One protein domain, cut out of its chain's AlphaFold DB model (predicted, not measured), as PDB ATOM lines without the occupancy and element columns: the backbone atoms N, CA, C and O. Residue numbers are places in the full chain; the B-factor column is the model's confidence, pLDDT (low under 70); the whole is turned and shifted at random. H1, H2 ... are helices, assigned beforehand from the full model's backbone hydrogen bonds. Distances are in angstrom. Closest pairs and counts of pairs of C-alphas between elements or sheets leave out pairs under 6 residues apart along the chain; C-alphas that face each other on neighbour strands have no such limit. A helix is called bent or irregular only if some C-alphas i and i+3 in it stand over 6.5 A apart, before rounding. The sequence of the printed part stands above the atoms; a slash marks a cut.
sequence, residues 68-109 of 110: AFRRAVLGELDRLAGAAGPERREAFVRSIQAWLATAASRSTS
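What this domain is: This is residues 68 to 109 of the 110 residues of an uncharacterized protein of Methylobacterium haplocladii (UniProt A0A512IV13). Two long helices meet near one end of each and open out from there as a V, with H1 as the shorter arm and H2 as the longer one. The corner of the V lies at the link between them, and the far parts of both arms, residues 68 to 76 and 97 to 109, stand free. The printed part has 42 residues with two named helices, H1 then H2, and no named strand; its class is all helix. It is loose, with a radius of gyration of the C-alphas of 12.2 A, and flat, spanning 36 by 26 by 9 A.

Where its parts are: Find C-alpha 68 at (132.465, 151.632, 122.475); from there H1, residues 68 to 84, runs 24.3 A to C-alpha 84 at (133.066, 143.082, 145.231). Pass Gly 85 and you reach H2, residues 86 to 107, which runs 32.4 A to C-alpha 107 at (148.666, 164.434, 134.039). H2 is irregular: look at C-alphas 87 and 90, which are 7.3 A apart.

How they stand to each other: Look at the C-alphas of Ala 81 and Arg 89, the closest of the two helices at 5.5 A. Here H1 and H2 touch, H1 with residues 81 to 84 alone and H2 with residues 88 to 93 alone. They run opposite ways at a steep tilt of 46 degrees, and H2's line is a rough one. In the backbone of H1 every O i to N i+4 pair is within hydrogen-bond range; in H2 15 of 18 are.

The domain as a whole: The two C-alphas farthest apart are those of Pro 86 and Ser 109, at 36.4 A. The printed part has no cut, and the link from H1 to H2 is tight. The mean pLDDT of the printed part is 85.1; look for low confidence, under 70, at residues 108 to 109.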
ATOM      1  N   ALA A  68     132.218 153.038 122.183       70.12
ATOM      2  CA  ALA A  68     132.465 151.632 122.475       70.12
ATOM      3  C   ALA A  68     133.487 151.416 123.584       70.12
ATOM      4  O   ALA A  68     133.235 150.611 124.478       70.12
ATOM      5  N   PHE A  69     134.573 152.188 123.581       73.25
ATOM      6  CA  PHE A  69     135.540 152.171 124.675       73.25
ATOM      7  C   PHE A  69     134.885 152.576 126.005       73.25
ATOM      8  O   PHE A  69     135.092 151.935 127.032       73.25
ATOM      9  N   ARG A  70     134.007 153.587 125.985       81.44
ATOM     10  CA  ARG A  70     133.244 153.998 127.172       81.44
ATOM     11  C   ARG A  70     132.350 152.871 127.693       81.44
ATOM     12  O   ARG A  70     132.364 152.601 128.890       81.44
ATOM     13  N   ARG A  71     131.575 152.212 126.824       78.00
ATOM     14  CA  ARG A  71     130.714 151.077 127.210       78.00
ATOM     15  C   ARG A  71     131.526 149.914 127.780       78.00
ATOM     16  O   ARG A  71     131.130 149.354 128.793       78.00
ATOM     17  N   ALA A  72     132.665 149.612 127.163       76.19
ATOM     18  CA  ALA A  72     133.642 148.630 127.626       76.19
ATOM     19  C   ALA A  72     134.118 148.913 129.062       76.19
ATOM     20  O   ALA A  72     134.035 148.048 129.932       76.19
ATOM     21  N   VAL A  73     134.555 150.150 129.322       83.19
ATOM     22  CA  VAL A  73     134.996 150.584 130.654       83.19
ATOM     23  C   VAL A  73     133.864 150.491 131.675       83.19
ATOM     24  O   VAL A  73     134.077 149.974 132.767       83.19
ATOM     25  N   LEU A  74     132.657 150.950 131.329       85.75
ATOM     26  CA  LEU A  74     131.502 150.866 132.229       85.75
ATOM     27  C   LEU A  74     131.141 149.414 132.568       85.75
ATOM     28  O   LEU A  74     130.964 149.101 133.743       85.75
ATOM     29  N   GLY A  75     131.098 148.527 131.570       81.94
ATOM     30  CA  GLY A  75     130.803 147.108 131.777       81.94
ATOM     31  C   GLY A  75     131.814 146.422 132.697       81.94
ATOM     32  O   GLY A  75     131.427 145.669 133.587       81.94
ATOM     33  N   GLU A  76     133.102 146.732 132.549       84.94
ATOM     34  CA  GLU A  76     134.134 146.178 133.428       84.94
ATOM     35  C   GLU A  76     134.050 146.729 134.854       84.94
ATOM     36  O   GLU A  76     134.186 145.975 135.819       84.94
ATOM     37  N   LEU A  77     133.783 148.029 135.014       89.12
ATOM     38  CA  LEU A  77     133.571 148.618 136.337       89.12
ATOM     39  C   LEU A  77     132.358 147.997 137.037       89.12
ATOM     40  O   LEU A  77     132.443 147.700 138.229       89.12
ATOM     41  N   ASP A  78     131.265 147.744 136.314       87.12
ATOM     42  CA  ASP A  78     130.098 147.045 136.854       87.12
ATOM     43  C   ASP A  78     130.417 145.589 137.217       87.12
ATOM     44  O   ASP A  78     130.009 145.128 138.287       87.12
ATOM     45  N   ARG A  79     131.198 144.876 136.393       86.19
ATOM     46  CA  ARG A  79     131.666 143.513 136.694       86.19
ATOM     47  C   ARG A  79     132.489 143.477 137.981       86.19
ATOM     48  O   ARG A  79     132.248 142.632 138.844       86.19
ATOM     49  N   LEU A  80     133.444 144.396 138.133       88.62
ATOM     50  CA  LEU A  80     134.286 144.511 139.327       88.62
ATOM     51  C   LEU A  80     133.468 144.909 140.563       88.62
ATOM     52  O   LEU A  80     133.638 144.310 141.626       88.62
ATOM     53  N   ALA A  81     132.541 145.859 140.423       87.81
ATOM     54  CA  ALA A  81     131.629 146.252 141.495       87.81
ATOM     55  C   ALA A  81     130.715 145.091 141.923       87.81
ATOM     56  O   ALA A  81     130.486 144.893 143.116       87.81
ATOM     57  N   GLY A  82     130.223 144.301 140.966       86.25
ATOM     58  CA  GLY A  82     129.445 143.089 141.220       86.25
ATOM     59  C   GLY A  82     130.254 142.024 141.959       86.25
ATOM     60  O   GLY A  82     129.786 141.489 142.962       86.25
ATOM     61  N   ALA A  83     131.497 141.774 141.533       87.12
ATOM     62  CA  ALA A  83     132.407 140.828 142.186       87.12
ATOM     63  C   ALA A  83     132.793 141.255 143.614       87.12
ATOM     64  O   ALA A  83     132.992 140.410 144.489       87.12
ATOM     65  N   ALA A  84     132.862 142.564 143.882       86.44
ATOM     66  CA  ALA A  84     133.066 143.082 145.231       86.44
ATOM     67  C   ALA A  84     131.876 142.781 146.160       86.44
ATOM     68  O   ALA A  84     132.074 142.693 147.374       86.44
ATOM     69  N   GLY A  85     130.678 142.569 145.614       87.06
ATOM     70  CA  GLY A  85     129.447 142.351 146.365       87.06
ATOM     71  C   GLY A  85     128.798 143.657 146.850       87.06
ATOM     72  O   GLY A  85     129.457 144.701 146.920       87.06
ATOM     73  N   PRO A  86     127.498 143.622 147.204       86.25
ATOM     74  CA  PRO A  86     126.709 144.823 147.491       86.25
ATOM     75  C   PRO A  86     127.270 145.642 148.657       86.25
ATOM     76  O   PRO A  86     127.309 146.868 148.579       86.25
ATOM     77  N   GLU A  87     127.795 144.983 149.690       90.12
ATOM     78  CA  GLU A  87     128.317 145.645 150.895       90.12
ATOM     79  C   GLU A  87     129.583 146.472 150.644       90.12
ATOM     80  O   GLU A  87     129.867 147.427 151.363       90.12
ATOM     81  N   ARG A  88     130.350 146.135 149.602       90.75
ATOM     82  CA  ARG A  88     131.600 146.827 149.259       90.75
ATOM     83  C   ARG A  88     131.464 147.743 148.050       90.75
ATOM     84  O   ARG A  88     132.438 148.402 147.694       90.75
ATOM     85  N   ARG A  89     130.277 147.831 147.440       87.81
ATOM     86  CA  ARG A  89     130.044 148.644 146.237       87.81
ATOM     87  C   ARG A  89     130.391 150.113 146.471       87.81
ATOM     88  O   ARG A  89     131.061 150.727 145.648       87.81
ATOM     89  N   GLU A  90     129.982 150.667 147.606       89.62
ATOM     90  CA  GLU A  90     130.243 152.072 147.922       89.62
ATOM     91  C   GLU A  90     131.739 152.344 148.160       89.62
ATOM     92  O   GLU A  90     132.293 153.322 147.655       89.62
ATOM     93  N   ALA A  91     132.424 151.438 148.868       92.56
ATOM     94  CA  ALA A  91     133.870 151.510 149.064       92.56
ATOM     95  C   ALA A  91     134.629 151.393 147.732       92.56
ATOM     96  O   ALA A  91     135.567 152.150 147.499       92.56
ATOM     97  N   PHE A  92     134.186 150.506 146.836       92.75
ATOM     98  CA  PHE A  92     134.732 150.374 145.487       92.75
ATOM     99  C   PHE A  92     134.617 151.686 144.698       92.75
ATOM    100  O   PHE A  92     135.622 152.172 144.180       92.75
ATOM    101  N   VAL A  93     133.430 152.306 144.666       91.19
ATOM    102  CA  VAL A  93     133.218 153.587 143.966       91.19
ATOM    103  C   VAL A  93     134.139 154.678 144.517       91.19
ATOM    104  O   VAL A  93     134.800 155.364 143.735       91.19
ATOM    105  N   ARG A  94     134.253 154.801 145.848       93.38
ATOM    106  CA  ARG A  94     135.172 155.764 146.481       93.38
ATOM    107  C   ARG A  94     136.631 155.518 146.096       93.38
ATOM    108  O   ARG A  94     137.351 156.473 145.807       93.38
ATOM    109  N   SER A  95     137.069 154.260 146.040       94.00
ATOM    110  CA  SER A  95     138.433 153.918 145.620       94.00
ATOM    111  C   SER A  95     138.709 154.299 144.163       94.00
ATOM    112  O   SER A  95     139.775 154.842 143.873       94.00
ATOM    113  N   ILE A  96     137.751 154.084 143.254       93.19
ATOM    114  CA  ILE A  96     137.880 154.518 141.853       93.19
ATOM    115  C   ILE A  96     137.970 156.048 141.763       93.19
ATOM    116  O   ILE A  96     138.834 156.566 141.059       93.19
ATOM    117  N   GLN A  97     137.140 156.785 142.508       93.38
ATOM    118  CA  GLN A  97     137.187 158.253 142.540       93.38
ATOM    119  C   GLN A  97     138.535 158.785 143.052       93.38
ATOM    120  O   GLN A  97     139.114 159.683 142.441       93.38
ATOM    121  N   ALA A  98     139.064 158.210 144.135       93.31
ATOM    122  CA  ALA A  98     140.368 158.589 144.680       93.31
ATOM    123  C   ALA A  98     141.514 158.307 143.692       93.31
ATOM    124  O   ALA A  98     142.427 159.124 143.530       93.31
ATOM    125  N   TRP A  99     141.448 157.173 142.989       93.62
ATOM    126  CA  TRP A  99     142.402 156.840 141.935       93.62
ATOM    127  C   TRP A  99     142.345 157.840 140.772       93.62
ATOM    128  O   TRP A  99     143.391 158.345 140.367       93.62
ATOM    129  N   LEU A 100     141.148 158.200 140.292       92.12
ATOM    130  CA  LEU A 100     140.970 159.188 139.220       92.12
ATOM    131  C   LEU A 100     141.519 160.569 139.605       92.12
ATOM    132  O   LEU A 100     142.221 161.189 138.809       92.12
ATOM    133  N   ALA A 101     141.267 161.025 140.836       92.12
ATOM    134  CA  ALA A 101     141.821 162.283 141.343       92.12
ATOM    135  C   ALA A 101     143.362 162.265 141.378       92.12
ATOM    136  O   ALA A 101     144.011 163.257 141.046       92.12
ATOM    137  N   THR A 102     143.951 161.116 141.724       92.00
ATOM    138  CA  THR A 102     145.409 160.917 141.732       92.00
ATOM    139  C   THR A 102     145.994 160.831 140.322       92.00
ATOM    140  O   THR A 102     147.117 161.269 140.087       92.00
ATOM    141  N   ALA A 103     145.271 160.242 139.371       85.75
ATOM    142  CA  ALA A 103     145.708 160.168 137.983       85.75
ATOM    143  C   ALA A 103     145.699 161.559 137.331       85.75
ATOM    144  O   ALA A 103     146.686 161.939 136.706       85.75
ATOM    145  N   ALA A 104     144.640 162.343 137.556       80.38
ATOM    146  CA  ALA A 104     144.494 163.689 137.007       80.38
ATOM    147  C   ALA A 104     145.613 164.644 137.458       80.38
ATOM    148  O   ALA A 104     146.143 165.393 136.640       80.38
ATOM    149  N   SER A 105     146.030 164.578 138.727       81.06
ATOM    150  CA  SER A 105     147.119 165.416 139.252       81.06
ATOM    151  C   SER A 105     148.495 165.080 138.661       81.06
ATOM    152  O   SER A 105     149.349 165.964 138.537       81.06
ATOM    153  N   ARG A 106     148.713 163.827 138.235       78.44
ATOM    154  CA  ARG A 106     149.935 163.416 137.521       78.44
ATOM    155  C   ARG A 106     149.950 163.917 136.081       78.44
ATOM    156  O   ARG A 106     151.010 164.274 135.587       78.44
ATOM    157  N   SER A 107     148.792 163.970 135.426       70.75
ATOM    158  CA  SER A 107     148.666 164.434 134.039       70.75
ATOM    159  C   SER A 107     148.912 165.936 133.874       70.75
ATOM    160  O   SER A 107     149.352 166.356 132.816       70.75
ATOM    161  N   THR A 108     148.642 166.744 134.902       62.59
ATOM    162  CA  THR A 108     148.873 168.203 134.897       62.59
ATOM    163  C   THR A 108     150.290 168.621 135.299       62.59
ATOM    164  O   THR A 108     150.599 169.807 135.265       62.59
ATOM    165  N   SER A 109     151.134 167.674 135.719       56.88
ATOM    166  CA  SER A 109     152.507 167.934 136.183       56.88
ATOM    167  C   SER A 109     153.580 167.561 135.148       56.88
ATOM    168  O   SER A 109     154.762 167.543 135.485       56.88
TER     169      SER A 109